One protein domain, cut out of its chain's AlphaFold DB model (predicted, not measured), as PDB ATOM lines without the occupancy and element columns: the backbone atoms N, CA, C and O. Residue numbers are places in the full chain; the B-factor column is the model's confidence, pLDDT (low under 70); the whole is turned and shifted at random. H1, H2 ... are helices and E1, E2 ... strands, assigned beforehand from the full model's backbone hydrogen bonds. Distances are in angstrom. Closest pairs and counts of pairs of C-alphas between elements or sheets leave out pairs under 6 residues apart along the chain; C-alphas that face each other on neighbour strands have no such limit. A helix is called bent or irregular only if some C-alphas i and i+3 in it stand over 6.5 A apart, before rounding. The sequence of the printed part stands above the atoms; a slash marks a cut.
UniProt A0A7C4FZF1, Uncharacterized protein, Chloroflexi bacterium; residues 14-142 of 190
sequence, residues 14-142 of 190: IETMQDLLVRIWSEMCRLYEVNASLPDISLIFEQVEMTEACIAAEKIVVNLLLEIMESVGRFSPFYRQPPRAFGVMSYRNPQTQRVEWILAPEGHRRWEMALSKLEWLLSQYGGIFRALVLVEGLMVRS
ATOM      1  N   ILE A  14      67.981  45.089 105.641       91.75
ATOM      2  CA  ILE A  14      68.518  46.364 106.122       91.75
ATOM      3  C   ILE A  14      68.952  47.210 104.929       91.75
ATOM      4  O   ILE A  14      68.501  48.351 104.817       91.75
ATOM      5  N   GLU A  15      69.743  46.648 104.012       93.25
ATOM      6  CA  GLU A  15      70.158  47.351 102.790       93.25
ATOM      7  C   GLU A  15      68.939  47.739 101.941       93.25
ATOM      8  O   GLU A  15      68.812  48.884 101.514       93.25
ATOM      9  N   THR A  16      67.969  46.827 101.792       94.88
ATOM     10  CA  THR A  16      66.727  47.094 101.045       94.88
ATOM     11  C   THR A  16      65.931  48.255 101.654       94.88
ATOM     12  O   THR A  16      65.402  49.099 100.925       94.88
ATOM     13  N   MET A  17      65.835  48.322 102.988       95.38
ATOM     14  CA  MET A  17      65.165  49.426 103.684       95.38
ATOM     15  C   MET A  17      65.924  50.738 103.499       95.38
ATOM     16  O   MET A  17      65.305  51.756 103.194       95.38
ATOM     17  N   GLN A  18      67.247  50.728 103.660       95.25
ATOM     18  CA  GLN A  18      68.076  51.918 103.477       95.25
ATOM     19  C   GLN A  18      67.950  52.472 102.057       95.25
ATOM     20  O   GLN A  18      67.660  53.655 101.891       95.25
ATOM     21  N   ASP A  19      68.053  51.618 101.041       96.62
ATOM     22  CA  ASP A  19      67.868  52.002  99.643       96.62
ATOM     23  C   ASP A  19      66.488  52.610  99.387       96.62
ATOM     24  O   ASP A  19      66.353  53.607  98.668       96.62
ATOM     25  N   LEU A  20      65.441  52.023  99.974       97.50
ATOM     26  CA  LEU A  20      64.084  52.540  99.854       97.50
ATOM     27  C   LEU A  20      63.958  53.925 100.504       97.50
ATOM     28  O   LEU A  20      63.428  54.838  99.869       97.50
ATOM     29  N   LEU A  21      64.481  54.108 101.717       98.12
ATOM     30  CA  LEU A  21      64.468  55.391 102.425       98.12
ATOM     31  C   LEU A  21      65.259  56.465 101.670       98.12
ATOM     32  O   LEU A  21      64.753  57.570 101.491       98.12
ATOM     33  N   VAL A  22      66.445  56.137 101.146       98.25
ATOM     34  CA  VAL A  22      67.255  57.050 100.322       98.25
ATOM     35  C   VAL A  22      66.486  57.496  99.079       98.25
ATOM     36  O   VAL A  22      66.502  58.682  98.739       98.25
ATOM     37  N   ARG A  23      65.784  56.579  98.404       98.38
ATOM     38  CA  ARG A  23      64.969  56.908  97.222       98.38
ATOM     39  C   ARG A  23      63.797  57.819  97.575       98.38
ATOM     40  O   ARG A  23      63.608  58.825  96.896       98.38
ATOM     41  N   ILE A  24      63.049  57.491  98.632       98.44
ATOM     42  CA  ILE A  24      61.916  58.300  99.110       98.44
ATOM     43  C   ILE A  24      62.399  59.704  99.484       98.44
ATOM     44  O   ILE A  24      61.835  60.697  99.027       98.44
ATOM     45  N   TRP A  25      63.478  59.794 100.259       98.50
ATOM     46  CA  TRP A  25      64.060  61.063 100.676       98.50
ATOM     47  C   TRP A  25      64.542  61.899  99.494       98.50
ATOM     48  O   TRP A  25      64.202  63.073  99.390       98.50
ATOM     49  N   SER A  26      65.259  61.289  98.548       98.31
ATOM     50  CA  SER A  26      65.719  61.974  97.334       98.31
ATOM     51  C   SER A  26      64.550  62.535  96.520       98.31
ATOM     52  O   SER A  26      64.628  63.641  95.983       98.31
ATOM     53  N   GLU A  27      63.444  61.791  96.440       98.44
ATOM     54  CA  GLU A  27      62.227  62.253  95.780       98.44
ATOM     55  C   GLU A  27      61.576  63.429  96.521       98.44
ATOM     56  O   GLU A  27      61.210  64.416  95.879       98.44
ATOM     57  N   MET A  28      61.486  63.366  97.852       98.31
ATOM     58  CA  MET A  28      60.986  64.463  98.685       98.31
ATOM     59  C   MET A  28      61.850  65.721  98.558       98.31
ATOM     60  O   MET A  28      61.320  66.800  98.298       98.31
ATOM     61  N   CYS A  29      63.173  65.589  98.667       98.12
ATOM     62  CA  CYS A  29      64.121  66.685  98.488       98.12
ATOM     63  C   CYS A  29      63.945  67.368  97.132       98.12
ATOM     64  O   CYS A  29      63.846  68.592  97.060       98.12
ATOM     65  N   ARG A  30      63.822  66.581  96.055       97.62
ATOM     66  CA  ARG A  30      63.565  67.107  94.710       97.62
ATOM     67  C   ARG A  30      62.224  67.836  94.623       97.62
ATOM     68  O   ARG A  30      62.150  68.873  93.975       97.62
ATOM     69  N   LEU A  31      61.174  67.293  95.236       97.50
ATOM     70  CA  LEU A  31      59.830  67.865  95.180       97.50
ATOM     71  C   LEU A  31      59.722  69.201  95.929       97.50
ATOM     72  O   LEU A  31      59.034  70.103  95.457       97.50
ATOM     73  N   TYR A  32      60.380  69.311  97.083       97.00
ATOM     74  CA  TYR A  32      60.293  70.475  97.971       97.00
ATOM     75  C   TYR A  32      61.500  71.421  97.868       97.00
ATOM     76  O   TYR A  32      61.626  72.349  98.666       97.00
ATOM     77  N   GLU A  33      62.370  71.202  96.875       96.19
ATOM     78  CA  GLU A  33      63.578  71.997  96.614       96.19
ATOM     79  C   GLU A  33      64.515  72.087  97.835       96.19
ATOM     80  O   GLU A  33      65.094  73.130  98.140       96.19
ATOM     81  N   VAL A  34      64.656  70.968  98.546       96.62
ATOM     82  CA  VAL A  34      65.528  70.828  99.716       96.62
ATOM     83  C   VAL A  34      66.817  70.117  99.309       96.62
ATOM     84  O   VAL A  34      66.783  69.116  98.598       96.62
ATOM     85  N   ASN A  35      67.959  70.606  99.793       95.50
ATOM     86  CA  ASN A  35      69.249  69.927  99.676       95.50
ATOM     87  C   ASN A  35      69.731  69.520 101.073       95.50
ATOM     88  O   ASN A  35      70.404  70.297 101.750       95.50
ATOM     89  N   ALA A  36      69.325  68.330 101.514       95.12
ATOM     90  CA  ALA A  36      69.635  67.789 102.832       95.12
ATOM     91  C   ALA A  36      69.970  66.294 102.736       95.12
ATOM     92  O   ALA A  36      69.476  65.585 101.854       95.12
ATOM     93  N   SER A  37      70.818  65.812 103.642       96.62
ATOM     94  CA  SER A  37      71.102  64.382 103.791       96.62
ATOM     95  C   SER A  37      69.903  63.643 104.383       96.62
ATOM     96  O   SER A  37      69.097  64.250 105.084       96.62
ATOM     97  N   LEU A  38      69.806  62.335 104.115       97.50
ATOM     98  CA  LEU A  38      68.811  61.479 104.763       97.50
ATOM     99  C   LEU A  38      68.954  61.608 106.293       97.50
ATOM    100  O   LEU A  38      70.090  61.550 106.774       97.50
ATOM    101  N   PRO A  39      67.855  61.779 107.047       96.31
ATOM    102  CA  PRO A  39      67.927  61.844 108.498       96.31
ATOM    103  C   PRO A  39      68.362  60.515 109.126       96.31
ATOM    104  O   PRO A  39      68.261  59.451 108.511       96.31
ATOM    105  N   ASP A  40      68.809  60.568 110.378       92.69
ATOM    106  CA  ASP A  40      69.221  59.370 111.107       92.69
ATOM    107  C   ASP A  40      68.046  58.407 111.336       92.69
ATOM    108  O   ASP A  40      66.899  58.812 111.536       92.69
ATOM    109  N   ILE A  41      68.343  57.106 111.387       91.06
ATOM    110  CA  ILE A  41      67.349  56.044 111.620       91.06
ATOM    111  C   ILE A  41      66.552  56.290 112.910       91.06
ATOM    112  O   ILE A  41      65.350  56.047 112.945       91.06
ATOM    113  N   SER A  42      67.178  56.818 113.962       89.75
ATOM    114  CA  SER A  42      66.495  57.138 115.222       89.75
ATOM    115  C   SER A  42      65.359  58.154 115.049       89.75
ATOM    116  O   SER A  42      64.318  58.013 115.689       89.75
ATOM    117  N   LEU A  43      65.547  59.131 114.163       92.56
ATOM    118  CA  LEU A  43      64.587  60.184 113.851       92.56
ATOM    119  C   LEU A  43      63.501  59.671 112.900       92.56
ATOM    120  O   LEU A  43      62.311  59.848 113.145       92.56
ATOM    121  N   ILE A  44      63.902  58.937 111.855       96.31
ATOM    122  CA  ILE A  44      62.976  58.320 110.891       96.31
ATOM    123  C   ILE A  44      61.984  57.399 111.610       96.31
ATOM    124  O   ILE A  44      60.786  57.418 111.324       96.31
ATOM    125  N   PHE A  45      62.474  56.612 112.568       94.69
ATOM    126  CA  PHE A  45      61.679  55.640 113.312       94.69
ATOM    127  C   PHE A  45      61.132  56.176 114.645       94.69
ATOM    128  O   PHE A  45      60.613  55.402 115.459       94.69
ATOM    129  N   GLU A  46      61.199  57.489 114.881       91.44
ATOM    130  CA  GLU A  46      60.657  58.089 116.094       91.44
ATOM    131  C   GLU A  46      59.146  57.822 116.209       91.44
ATOM    132  O   GLU A  46      58.360  58.122 115.309       91.44
ATOM    133  N   GLN A  47      58.731  57.251 117.349       89.88
ATOM    134  CA  GLN A  47      57.333  56.903 117.651       89.88
ATOM    135  C   GLN A  47      56.684  55.942 116.634       89.88
ATOM    136  O   GLN A  47      55.460  55.872 116.551       89.88
ATOM    137  N   VAL A  48      57.480  55.188 115.870       93.19
ATOM    138  CA  VAL A  48      56.962  54.180 114.940       93.19
ATOM    139  C   VAL A  48      56.656  52.883 115.690       93.19
ATOM    140  O   VAL A  48      57.553  52.198 116.187       93.19
ATOM    141  N   GLU A  49      55.377  52.514 115.747       90.75
ATOM    142  CA  GLU A  49      54.935  51.231 116.293       90.75
ATOM    143  C   GLU A  49      54.925  50.146 115.210       90.75
ATOM    144  O   GLU A  49      54.078  50.125 114.327       90.75
ATOM    145  N   MET A  50      55.862  49.199 115.302       89.94
ATOM    146  CA  MET A  50      56.050  48.119 114.315       89.94
ATOM    147  C   MET A  50      55.014  46.985 114.386       89.94
ATOM    148  O   MET A  50      55.203  45.943 113.762       89.94
ATOM    149  N   THR A  51      53.963  47.125 115.193       90.88
ATOM    150  CA  THR A  51      52.900  46.115 115.325       90.88
ATOM    151  C   THR A  51      51.989  46.087 114.105       90.88
ATOM    152  O   THR A  51      51.558  45.010 113.703       90.88
ATOM    153  N   GLU A  52      51.741  47.246 113.495       93.75
ATOM    154  CA  GLU A  52      50.902  47.388 112.308       93.75
ATOM    155  C   GLU A  52      51.699  48.049 111.180       93.75
ATOM    156  O   GLU A  52      51.981  49.246 111.212       93.75
ATOM    157  N   ALA A  53      52.073  47.258 110.169       96.12
ATOM    158  CA  ALA A  53      52.980  47.687 109.102       96.12
ATOM    159  C   ALA A  53      52.474  48.908 108.315       96.12
ATOM    160  O   ALA A  53      53.273  49.766 107.950       96.12
ATOM    161  N   CYS A  54      51.160  49.007 108.089       96.88
ATOM    162  CA  CYS A  54      50.541  50.134 107.392       96.88
ATOM    163  C   CYS A  54      50.688  51.444 108.189       96.88
ATOM    164  O   CYS A  54      51.205  52.432 107.666       96.88
ATOM    165  N   ILE A  55      50.342  51.426 109.482       95.81
ATOM    166  CA  ILE A  55      50.495  52.587 110.376       95.81
ATOM    167  C   ILE A  55      51.974  52.965 110.519       95.81
ATOM    168  O   ILE A  55      52.330  54.142 110.469       95.81
ATOM    169  N   ALA A  56      52.853  51.971 110.650       96.88
ATOM    170  CA  ALA A  56      54.289  52.193 110.744       96.88
ATOM    171  C   ALA A  56      54.860  52.860 109.480       96.88
ATOM    172  O   ALA A  56      55.626  53.818 109.584       96.88
ATOM    173  N   ALA A  57      54.460  52.391 108.295       98.19
ATOM    174  CA  ALA A  57      54.859  52.972 107.017       98.19
ATOM    175  C   ALA A  57      54.395  54.427 106.887       98.19
ATOM    176  O   ALA A  57      55.187  55.292 106.508       98.19
ATOM    177  N   GLU A  58      53.141  54.714 107.249       97.94
ATOM    178  CA  GLU A  58      52.625  56.082 107.276       97.94
ATOM    179  C   GLU A  58      53.461  56.969 108.198       97.94
ATOM    180  O   GLU A  58      53.911  58.039 107.786       97.94
ATOM    181  N   LYS A  59      53.732  56.506 109.421       97.75
ATOM    182  CA  LYS A  59      54.482  57.280 110.409       97.75
ATOM    183  C   LYS A  59      55.911  57.589 109.955       97.75
ATOM    184  O   LYS A  59      56.357  58.718 110.133       97.75
ATOM    185  N   ILE A  60      56.593  56.640 109.308       98.25
ATOM    186  CA  ILE A  60      57.917  56.858 108.697       98.25
ATOM    187  C   ILE A  60      57.856  57.981 107.655       98.25
ATOM    188  O   ILE A  60      58.677  58.898 107.682       98.25
ATOM    189  N   VAL A  61      56.872  57.944 106.751       98.56
ATOM    190  CA  VAL A  61      56.708  58.981 105.718       98.56
ATOM    191  C   VAL A  61      56.381  60.337 106.346       98.56
ATOM    192  O   VAL A  61      56.925  61.350 105.910       98.56
ATOM    193  N   VAL A  62      55.539  60.373 107.383       98.44
ATOM    194  CA  VAL A  62      55.252  61.600 108.141       98.44
ATOM    195  C   VAL A  62      56.528  62.170 108.750       98.44
ATOM    196  O   VAL A  62      56.789  63.354 108.559       98.44
ATOM    197  N   ASN A  63      57.337  61.354 109.429       98.31
ATOM    198  CA  ASN A  63      58.580  61.809 110.049       98.31
ATOM    199  C   ASN A  63      59.534  62.404 108.998       98.31
ATOM    200  O   ASN A  63      60.028  63.510 109.184       98.31
ATOM    201  N   LEU A  64      59.703  61.751 107.840       98.56
ATOM    202  CA  LEU A  64      60.494  62.309 106.734       98.56
ATOM    203  C   LEU A  64      59.930  63.651 106.229       98.56
ATOM    204  O   LEU A  64      60.685  64.583 105.972       98.56
ATOM    205  N   LEU A  65      58.608  63.795 106.100       98.38
ATOM    206  CA  LEU A  65      58.002  65.058 105.663       98.38
ATOM    207  C   LEU A  65      58.169  66.186 106.689       98.38
ATOM    208  O   LEU A  65      58.328  67.338 106.289       98.38
ATOM    209  N   LEU A  66      58.157  65.872 107.986       97.81
ATOM    210  CA  LEU A  66      58.460  66.848 109.034       97.81
ATOM    211  C   LEU A  66      59.917  67.322 108.934       97.81
ATOM    212  O   LEU A  66      60.163  68.524 108.970       97.81
ATOM    213  N   GLU A  67      60.861  66.417 108.677       98.12
ATOM    214  CA  GLU A  67      62.266  66.786 108.451       98.12
ATOM    215  C   GLU A  67      62.468  67.640 107.199       98.12
ATOM    216  O   GLU A  67      63.264  68.583 107.191       98.12
ATOM    217  N   ILE A  68      61.708  67.367 106.136       98.12
ATOM    218  CA  ILE A  68      61.676  68.237 104.961       98.12
ATOM    219  C   ILE A  68      61.217  69.640 105.350       98.12
ATOM    220  O   ILE A  68      61.866  70.601 104.948       98.12
ATOM    221  N   MET A  69      60.128  69.766 106.116       97.38
ATOM    222  CA  MET A  69      59.587  71.066 106.531       97.38
ATOM    223  C   MET A  69      60.619  71.898 107.299       97.38
ATOM    224  O   MET A  69      60.758  73.089 107.017       97.38
ATOM    225  N   GLU A  70      61.369  71.272 108.206       96.50
ATOM    226  CA  GLU A  70      62.450  71.924 108.961       96.50
ATOM    227  C   GLU A  70      63.659  72.280 108.076       96.50
ATOM    228  O   GLU A  70      64.357  73.266 108.319       96.50
ATOM    229  N   SER A  71      63.877  71.525 106.999       97.06
ATOM    230  CA  SER A  71      64.988  71.723 106.061       97.06
ATOM    231  C   SER A  71      64.701  72.744 104.948       97.06
ATOM    232  O   SER A  71      65.600  73.088 104.173       97.06
ATOM    233  N   VAL A  72      63.468  73.255 104.832       96.69
ATOM    234  CA  VAL A  72      63.111  74.253 103.812       96.69
ATOM    235  C   VAL A  72      63.806  75.589 104.088       96.69
ATOM    236  O   VAL A  72      63.523  76.304 105.050       96.69
ATOM    237  N   GLY A  73      64.689  75.985 103.170       94.75
ATOM    238  CA  GLY A  73      65.385  77.267 103.240       94.75
ATOM    239  C   GLY A  73      64.455  78.471 103.042       94.75
ATOM    240  O   GLY A  73      63.496  78.426 102.278       94.75
ATOM    241  N   ARG A  74      64.803  79.612 103.651       95.75
ATOM    242  CA  ARG A  74      64.017  80.869 103.599       95.75
ATOM    243  C   ARG A  74      63.755  81.460 102.205       95.75
ATOM    244  O   ARG A  74      62.973  82.398 102.087       95.75
ATOM    245  N   PHE A  75      64.461  80.977 101.187       94.25
ATOM    246  CA  PHE A  75      64.331  81.420  99.796       94.25
ATOM    247  C   PHE A  75      63.512  80.452  98.933       94.25
ATOM    248  O   PHE A  75      63.249  80.759  97.775       94.25
ATOM    249  N   SER A  76      63.117  79.299  99.479       94.88
ATOM    250  CA  SER A  76      62.273  78.330  98.785       94.88
ATOM    251  C   SER A  76      60.832  78.848  98.678       94.88
ATOM    252  O   SER A  76      60.340  79.472  99.625       94.88
ATOM    253  N   PRO A  77      60.106  78.545  97.586       94.56
ATOM    254  CA  PRO A  77      58.669  78.816  97.489       94.56
ATOM    255  C   PRO A  77      57.848  78.075  98.559       94.56
ATOM    256  O   PRO A  77      56.715  78.465  98.861       94.56
ATOM    257  N   PHE A  78      58.424  77.030  99.160       95.94
ATOM    258  CA  PHE A  78      57.822  76.273 100.251       95.94
ATOM    259  C   PHE A  78      58.016  76.922 101.628       95.94
ATOM    260  O   PHE A  78      57.400  76.487 102.604       95.94
ATOM    261  N   TYR A  79      58.826  77.982 101.738       95.94
ATOM    262  CA  TYR A  79      59.049  78.660 103.011       95.94
ATOM    263  C   TYR A  79      57.741  79.255 103.549       95.94
ATOM    264  O   TYR A  79      57.064  80.022 102.864       95.94
ATOM    265  N   ARG A  80      57.395  78.911 104.798       92.94
ATOM    266  CA  ARG A  80      56.137  79.285 105.482       92.94
ATOM    267  C   ARG A  80      54.854  78.727 104.856       92.94
ATOM    268  O   ARG A  80      53.767  79.169 105.236       92.94
ATOM    269  N   GLN A  81      54.941  77.766 103.937       96.81
ATOM    270  CA  GLN A  81      53.746  77.049 103.499       96.81
ATOM    271  C   GLN A  81      53.158  76.239 104.666       96.81
ATOM    272  O   GLN A  81      53.903  75.767 105.529       96.81
ATOM    273  N   PRO A  82      51.826  76.073 104.728       96.50
ATOM    274  CA  PRO A  82      51.209  75.281 105.780       96.50
ATOM    275  C   PRO A  82      51.630  73.805 105.663       96.50
ATOM    276  O   PRO A  82      51.889  73.343 104.550       96.50
ATOM    277  N   PRO A  83      51.583  73.020 106.757       96.69
ATOM    278  CA  PRO A  83      51.932  71.592 106.742       96.69
ATOM    279  C   PRO A  83      51.195  70.794 105.649       96.69
ATOM    280  O   PRO A  83      51.742  69.890 105.020       96.69
ATOM    281  N   ARG A  84      49.969  71.216 105.326       96.81
ATOM    282  CA  ARG A  84      49.151  70.629 104.264       96.81
ATOM    283  C   ARG A  84      49.788  70.709 102.869       96.81
ATOM    284  O   ARG A  84      49.582  69.808 102.064       96.81
ATOM    285  N   ALA A  85      50.601  71.729 102.584       96.81
ATOM    286  CA  ALA A  85      51.354  71.829 101.328       96.81
ATOM    287  C   ALA A  85      52.400  70.706 101.178       96.81
ATOM    288  O   ALA A  85      52.701  70.281 100.059       96.81
ATOM    289  N   PHE A  86      52.886  70.185 102.306       97.56
ATOM    290  CA  PHE A  86      53.794  69.041 102.386       97.56
ATOM    291  C   PHE A  86      53.052  67.694 102.422       97.56
ATOM    292  O   PHE A  86      53.673  66.637 102.348       97.56
ATOM    293  N   GLY A  87      51.717  67.715 102.478       97.38
ATOM    294  CA  GLY A  87      50.885  66.517 102.539       97.38
ATOM    295  C   GLY A  87      50.678  65.964 103.949       97.38
ATOM    296  O   GLY A  87      50.243  64.823 104.070       97.38
ATOM    297  N   VAL A  88      50.943  66.746 104.999       97.94
ATOM    298  CA  VAL A  88      50.691  66.359 106.398       97.94
ATOM    299  C   VAL A  88      49.645  67.259 107.055       97.94
ATOM    300  O   VAL A  88      49.428  68.405 106.656       97.94
ATOM    301  N   MET A  89      48.988  66.751 108.093       97.12
ATOM    302  CA  MET A  89      48.092  67.525 108.948       97.12
ATOM    303  C   MET A  89      48.248  67.117 110.410       97.12
ATOM    304  O   MET A  89      48.618  65.989 110.719       97.12
ATOM    305  N   SER A  90      47.956  68.046 111.315       95.19
ATOM    306  CA  SER A  90      47.918  67.773 112.747       95.19
ATOM    307  C   SER A  90      46.502  67.415 113.183       95.19
ATOM    308  O   SER A  90      45.552  68.107 112.806       95.19
ATOM    309  N   TYR A  91      46.358  66.424 114.053       93.00
ATOM    310  CA  TYR A  91      45.122  66.158 114.777       93.00
ATOM    311  C   TYR A  91      45.415  66.025 116.274       93.00
ATOM    312  O   TYR A  91      46.524  65.687 116.681       93.00
ATOM    313  N   ARG A  92      44.433  66.343 117.120       93.12
ATOM    314  CA  ARG A  92      44.568  66.157 118.566       93.12
ATOM    315  C   ARG A  92      44.002  64.794 118.930       93.12
ATOM    316  O   ARG A  92      42.793  64.593 118.817       93.12
ATOM    317  N   ASN A  93      44.860  63.884 119.371       89.00
ATOM    318  CA  ASN A  93      44.434  62.561 119.798       89.00
ATOM    319  C   ASN A  93      43.563  62.697 121.065       89.00
ATOM    320  O   ASN A  93      44.029  63.239 122.073       89.00
ATOM    321  N   PRO A  94      42.294  62.245 121.046       89.19
ATOM    322  CA  PRO A  94      41.379  62.428 122.170       89.19
ATOM    323  C   PRO A  94      41.776  61.609 123.405       89.19
ATOM    324  O   PRO A  94      41.438  62.004 124.520       89.19
ATOM    325  N   GLN A  95      42.508  60.506 123.228       89.25
ATOM    326  CA  GLN A  95      42.937  59.631 124.319       89.25
ATOM    327  C   GLN A  95      44.173  60.187 125.027       89.25
ATOM    328  O   GLN A  95      44.201  60.295 126.249       89.25
ATOM    329  N   THR A  96      45.192  60.577 124.259       88.44
ATOM    330  CA  THR A  96      46.467  61.059 124.814       88.44
ATOM    331  C   THR A  96      46.474  62.567 125.059       88.44
ATOM    332  O   THR A  96      47.367  63.075 125.736       88.44
ATOM    333  N   GLN A  97      45.495  63.294 124.505       90.12
ATOM    334  CA  GLN A  97      45.413  64.760 124.469       90.12
ATOM    335  C   GLN A  97      46.599  65.444 123.773       90.12
ATOM    336  O   GLN A  97      46.713  66.673 123.835       90.12
ATOM    337  N   ARG A  98      47.452  64.676 123.084       90.06
ATOM    338  CA  ARG A  98      48.625  65.167 122.356       90.06
ATOM    339  C   ARG A  98      48.269  65.527 120.921       90.06
ATOM    340  O   ARG A  98      47.308  65.012 120.352       90.06
ATOM    341  N   VAL A  99      49.046  66.445 120.356       92.06
ATOM    342  CA  VAL A  99      48.997  66.743 118.925       92.06
ATOM    343  C   VAL A  99      49.847  65.708 118.209       92.06
ATOM    344  O   VAL A  99      51.012  65.520 118.552       92.06
ATOM    345  N   GLU A 100      49.256  65.049 117.227       93.31
ATOM    346  CA  GLU A 100      49.905  64.060 116.384       93.31
ATOM    347  C   GLU A 100      49.837  64.507 114.926       93.31
ATOM    348  O   GLU A 100      48.854  65.105 114.483       93.31
ATOM    349  N   TRP A 101      50.905  64.222 114.187       96.44
ATOM    350  CA  TRP A 101      50.994  64.465 112.753       96.44
ATOM    351  C   TRP A 101      50.645  63.191 111.992       96.44
ATOM    352  O   TRP A 101      51.149  62.119 112.329       96.44
ATOM    353  N   ILE A 102      49.797  63.335 110.978       96.25
ATOM    354  CA  ILE A 102      49.342  62.266 110.080       96.25
ATOM    355  C   ILE A 102      49.433  62.731 108.630       96.25
ATOM    356  O   ILE A 102      49.548  63.936 108.359       96.25
ATOM    357  N   LEU A 103      49.338  61.797 107.685       97.69
ATOM    358  CA  LEU A 103      49.216  62.168 106.282       97.69
ATOM    359  C   LEU A 103      47.839  62.779 105.999       97.69
ATOM    360  O   LEU A 103      46.791  62.278 106.397       97.69
ATOM    361  N   ALA A 104      47.835  63.880 105.252       97.69
ATOM    362  CA  ALA A 104      46.618  64.382 104.630       97.69
ATOM    363  C   ALA A 104      46.227  63.467 103.445       97.69
ATOM    364  O   ALA A 104      47.093  62.795 102.875       97.69
ATOM    365  N   PRO A 105      44.962  63.469 102.981       96.69
ATOM    366  CA  PRO A 105      44.533  62.638 101.848       96.69
ATOM    367  C   PRO A 105      45.350  62.852 100.562       96.69
ATOM    368  O   PRO A 105      45.578  61.932  99.777       96.69
ATOM    369  N   GLU A 106      45.798  64.079 100.303       96.38
ATOM    370  CA  GLU A 106      46.734  64.394  99.222       96.38
ATOM    371  C   GLU A 106      48.144  63.830  99.448       96.38
ATOM    372  O   GLU A 106      48.776  63.420  98.477       96.38
ATOM    373  N   GLY A 107      48.615  63.766 100.696       97.06
ATOM    374  CA  GLY A 107      49.884  63.140 101.064       97.06
ATOM    375  C   GLY A 107      49.846  61.634 100.834       97.06
ATOM    376  O   GLY A 107      50.739  61.104 100.180       97.06
ATOM    377  N   HIS A 108      48.763  60.970 101.252       97.19
ATOM    378  CA  HIS A 108      48.538  59.550 100.962       97.19
ATOM    379  C   HIS A 108      48.598  59.251  99.468       97.19
ATOM    380  O   HIS A 108      49.350  58.381  99.046       97.19
ATOM    381  N   ARG A 109      47.849  60.002  98.652       97.81
ATOM    382  CA  ARG A 109      47.845  59.803  97.193       97.81
ATOM    383  C   ARG A 109      49.211  60.061  96.568       97.81
ATOM    384  O   ARG A 109      49.599  59.365  95.641       97.81
ATOM    385  N   ARG A 110      49.937  61.067  97.058       98.00
ATOM    386  CA  ARG A 110      51.269  61.409  96.546       98.00
ATOM    387  C   ARG A 110      52.296  60.319  96.846       98.00
ATOM    388  O   ARG A 110      53.122  60.030  95.991       98.00
ATOM    389  N   TRP A 111      52.235  59.734  98.037       98.12
ATOM    390  CA  TRP A 111      53.235  58.788  98.529       98.12
ATOM    391  C   TRP A 111      52.759  57.333  98.518       98.12
ATOM    392  O   TRP A 111      53.427  56.483  99.093       98.12
ATOM    393  N   GLU A 112      51.654  57.021  97.839       98.19
ATOM    394  CA  GLU A 112      51.033  55.687  97.807       98.19
ATOM    395  C   GLU A 112      52.045  54.584  97.467       98.19
ATOM    396  O   GLU A 112      52.186  53.613  98.203       98.19
ATOM    397  N   MET A 113      52.842  54.777  96.412       97.88
ATOM    398  CA  MET A 113      53.869  53.807  96.022       97.88
ATOM    399  C   MET A 113      54.956  53.603  97.087       97.88
ATOM    400  O   MET A 113      55.473  52.494  97.229       97.88
ATOM    401  N   ALA A 114      55.348  54.666  97.793       98.06
ATOM    402  CA  ALA A 114      56.332  54.587  98.869       98.06
ATOM    403  C   ALA A 114      55.740  53.864 100.085       98.06
ATOM    404  O   ALA A 114      56.371  52.954 100.620       98.06
ATOM    405  N   LEU A 115      54.504  54.216 100.449       98.38
ATOM    406  CA  LEU A 115      53.745  53.600 101.533       98.38
ATOM    407  C   LEU A 115      53.583  52.097 101.310       98.38
ATOM    408  O   LEU A 115      53.968  51.327 102.180       98.38
ATOM    409  N   SER A 116      53.130  51.661 100.130       98.19
ATOM    410  CA  SER A 116      52.950  50.232  99.841       98.19
ATOM    411  C   SER A 116      54.259  49.438  99.916       98.19
ATOM    412  O   SER A 116      54.267  48.294 100.367       98.19
ATOM    413  N   LYS A 117      55.385  50.026  99.489       97.94
ATOM    414  CA  LYS A 117      56.700  49.366  99.571       97.94
ATOM    415  C   LYS A 117      57.207  49.271 101.005       97.94
ATOM    416  O   LYS A 117      57.717  48.222 101.390       97.94
ATOM    417  N   LEU A 118      57.063  50.347 101.778       97.88
ATOM    418  CA  LEU A 118      57.415  50.364 103.196       97.88
ATOM    419  C   LEU A 118      56.554  49.369 103.973       97.88
ATOM    420  O   LEU A 118      57.095  48.541 104.694       97.88
ATOM    421  N   GLU A 119      55.238  49.395 103.773       98.00
ATOM    422  CA  GLU A 119      54.299  48.465 104.398       98.00
ATOM    423  C   GLU A 119      54.680  47.018 104.089       98.00
ATOM    424  O   GLU A 119      54.800  46.202 105.004       98.00
ATOM    425  N   TRP A 120      54.936  46.703 102.815       97.00
ATOM    426  CA  TRP A 120      55.374  45.369 102.431       97.00
ATOM    427  C   TRP A 120      56.651  44.974 103.179       97.00
ATOM    428  O   TRP A 120      56.675  43.932 103.833       97.00
ATOM    429  N   LEU A 121      57.681  45.822 103.175       96.25
ATOM    430  CA  LEU A 121      58.963  45.508 103.803       96.25
ATOM    431  C   LEU A 121      58.834  45.336 105.327       96.25
ATOM    432  O   LEU A 121      59.388  44.396 105.899       96.25
ATOM    433  N   LEU A 122      58.051  46.194 105.980       96.06
ATOM    434  CA  LEU A 122      57.760  46.121 107.413       96.06
ATOM    435  C   LEU A 122      56.925  44.884 107.767       96.06
ATOM    436  O   LEU A 122      57.165  44.272 108.806       96.06
ATOM    437  N   SER A 123      55.999  44.466 106.901       95.94
ATOM    438  CA  SER A 123      55.215  43.245 107.116       95.94
ATOM    439  C   SER A 123      56.084  41.984 107.083       95.94
ATOM    440  O   SER A 123      55.835  41.044 107.833       95.94
ATOM    441  N   GLN A 124      57.123  41.970 106.238       94.81
ATOM    442  CA  GLN A 124      58.014  40.818 106.084       94.81
ATOM    443  C   GLN A 124      59.125  40.795 107.141       94.81
ATOM    444  O   GLN A 124      59.482  39.730 107.642       94.81
ATOM    445  N   TYR A 125      59.667  41.964 107.494       95.12
ATOM    446  CA  TYR A 125      60.896  42.072 108.286       95.12
ATOM    447  C   TYR A 125      60.768  42.976 109.519       95.12
ATOM    448  O   TYR A 125      61.776  43.373 110.105       95.12
ATOM    449  N   GLY A 126      59.548  43.275 109.979       91.00
ATOM    450  CA  GLY A 126      59.296  44.175 111.112       91.00
ATOM    451  C   GLY A 126      60.048  43.801 112.394       91.00
ATOM    452  O   GLY A 126      60.515  44.681 113.116       91.00
ATOM    453  N   GLY A 127      60.257  42.505 112.653       88.69
ATOM    454  CA  GLY A 127      61.072  42.037 113.781       88.69
ATOM    455  C   GLY A 127      62.542  42.467 113.692       88.69
ATOM    456  O   GLY A 127      63.118  42.889 114.695       88.69
ATOM    457  N   ILE A 128      63.124  42.425 112.490       91.50
ATOM    458  CA  ILE A 128      64.508  42.850 112.234       91.50
ATOM    459  C   ILE A 128      64.621  44.364 112.408       91.50
ATOM    460  O   ILE A 128      65.500  44.830 113.129       91.50
ATOM    461  N   PHE A 129      63.697  45.143 111.838       91.50
ATOM    462  CA  PHE A 129      63.718  46.600 112.001       91.50
ATOM    463  C   PHE A 129      63.486  47.029 113.447       91.50
ATOM    464  O   PHE A 129      64.131  47.957 113.926       91.50
ATOM    465  N   ARG A 130      62.637  46.315 114.193       90.12
ATOM    466  CA  ARG A 130      62.469  46.556 115.628       90.12
ATOM    467  C   ARG A 130      63.764  46.306 116.400       90.12
ATOM    468  O   ARG A 130      64.073  47.073 117.309       90.12
ATOM    469  N   ALA A 131      64.514  45.263 116.044       87.88
ATOM    470  CA  ALA A 131      65.825  44.999 116.629       87.88
ATOM    471  C   ALA A 131      66.836  46.097 116.262       87.88
ATOM    472  O   ALA A 131      67.532  46.584 117.147       87.88
ATOM    473  N   LEU A 132      66.862  46.545 115.003       88.25
ATOM    474  CA  LEU A 132      67.724  47.638 114.539       88.25
ATOM    475  C   LEU A 132      67.464  48.936 115.317       88.25
ATOM    476  O   LEU A 132      68.383  49.495 115.910       88.25
ATOM    477  N   VAL A 133      66.202  49.372 115.383       87.25
ATOM    478  CA  VAL A 133      65.792  50.584 116.116       87.25
ATOM    479  C   VAL A 133      66.112  50.461 117.606       87.25
ATOM    480  O   VAL A 133      66.531  51.432 118.239       87.25
ATOM    481  N   LEU A 134      65.954  49.264 118.181       84.69
ATOM    482  CA  LEU A 134      66.343  49.011 119.563       84.69
ATOM    483  C   LEU A 134      67.851  49.192 119.751       84.69
ATOM    484  O   LEU A 134      68.243  49.921 120.655       84.69
ATOM    485  N   VAL A 135      68.680  48.551 118.922       83.31
ATOM    486  CA  VAL A 135      70.147  48.624 119.020       83.31
ATOM    487  C   VAL A 135      70.629  50.066 118.883       83.31
ATOM    488  O   VAL A 135      71.372  50.525 119.748       83.31
ATOM    489  N   GLU A 136      70.143  50.806 117.886       81.19
ATOM    490  CA  GLU A 136      70.430  52.238 117.723       81.19
ATOM    491  C   GLU A 136      70.062  53.037 118.982       81.19
ATOM    492  O   GLU A 136      70.880  53.768 119.545       81.19
ATOM    493  N   GLY A 137      68.859  52.818 119.522       76.44
ATOM    494  CA  GLY A 137      68.421  53.468 120.756       76.44
ATOM    495  C   GLY A 137      69.286  53.136 121.979       76.44
ATOM    496  O   GLY A 137      69.444  53.982 122.864       76.44
ATOM    497  N   LEU A 138      69.856  51.929 122.049       72.25
ATOM    498  CA  LEU A 138      70.797  51.541 123.105       72.25
ATOM    499  C   LEU A 138      72.158  52.231 122.911       72.25
ATOM    500  O   LEU A 138      72.744  52.685 123.895       72.25
ATOM    501  N   MET A 139      72.640  52.365 121.672       72.88
ATOM    502  CA  MET A 139      73.918  53.021 121.370       72.88
ATOM    503  C   MET A 139      73.887  54.516 121.705       72.88
ATOM    504  O   MET A 139      74.808  55.006 122.356       72.88
ATOM    505  N   VAL A 140      72.797  55.220 121.380       70.44
ATOM    506  CA  VAL A 140      72.643  56.660 121.674       70.44
ATOM    507  C   VAL A 140      72.645  56.959 123.181       70.44
ATOM    508  O   VAL A 140      73.153  57.989 123.618       70.44
ATOM    509  N   ARG A 141      72.104  56.058 124.010       64.94
ATOM    510  CA  ARG A 141      72.026  56.241 125.478       64.94
ATOM    511  C   ARG A 141      73.334  55.939 126.204       64.94
ATOM    512  O   ARG A 141      73.511  56.311 127.363       64.94
ATOM    513  N   SER A 142      74.236  55.246 125.530       60.84
ATOM    514  CA  SER A 142      75.421  54.660 126.121       60.84
ATOM    515  C   SER A 142      76.593  55.637 126.075       60.84
ATOM    516  O   SER A 142      77.331  55.677 125.094       60.84
TER     517      SER A 142
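Overview. This is residues 14 to 142 of the 190 residues of an uncharacterized protein of Chloroflexi bacterium (UniProt A0A7C4FZF1). Helix H3 runs through the middle, with H1 and the arm H5a, side by side and opposite in direction, packed on it, and the two-stranded hairpin E1 and E2 packed on it by one end. The last arm, H5b, turns away from H5a at a corner, with short H2 between H5b and H3. The 129 printed residues hold five named helices and two strands, in the order H1 H2 H3 H4 E1 E2 H5, mostly helix, with an antiparallel sheet. The whole is compact, radius of gyration of the C-alphas 14.7 A, spanning 40 by 35 by 33 A.

Along the chain. E1 is residues 88 to 92 and E2 residues 99 to 103. H3, residues 53 to 71, is 27.0 A long, from C-alpha 53 at (52.980, 47.687, 109.102). H1, residues 14 to 32, is 26.7 A long and begins at (68.518, 46.364, 106.122). H2 is residues 41 to 44, H4 residues 83 to 86. H5, residues 105 to 141, was assigned as one helix by its hydrogen bonds but is bent, C-alphas 124 and 127 being 8.4 A apart: H5a is residues 105 to 124, 26.0 A, and H5b 127 to 141, 21.4 A. H5a is irregular, C-alphas 110 and 113 being 8.1 A apart.

Arrangement. Hairpin E1 and E2 is antiparallel at 146 degrees, with N 89 and O 102 2.9 A apart, within hydrogen-bond range. The closest C-alphas of H3 and E2, Val 62 and Ile 102, are 6.3 A apart. H3, the hub, touches H5a with residues 53 to 61 alone (Ala 53 and Glu 119, closest C-alphas, 4.9 A), at a steep tilt of 54 degrees, opposite ways. H1 touches H5a with residues 17 to 24 alone, closest C-alphas Ile 24 and Ala 114, 6.7 A, at a shallow tilt of 9 degrees, opposite ways. H2 touches H3, closest C-alphas Ile 44 and Asn 63, 5.7 A, and H5b, Ser 42 and Val 133, 6.7 A. H4 only just touches H3, with 3 pairs of C-alphas within 8 A, closest Leu 65 and Phe 86, 6.7 A. H5a and H5b stand about perpendicular, 82 degrees. Every O i to N i+4 pair is within hydrogen-bond range in H1 and H3, 14 of 16 in H5a and 10 of 11 in H5b; H2 and H4 are too short for such a pair.

Size, cuts and confidence. The C-alphas farthest apart, Phe 75 and Gly 127, are 41.9 A apart. The printed part has no cut; the link from H3 to H4, 11 residues, is long. Residues 141 to 142 have pLDDT under 70.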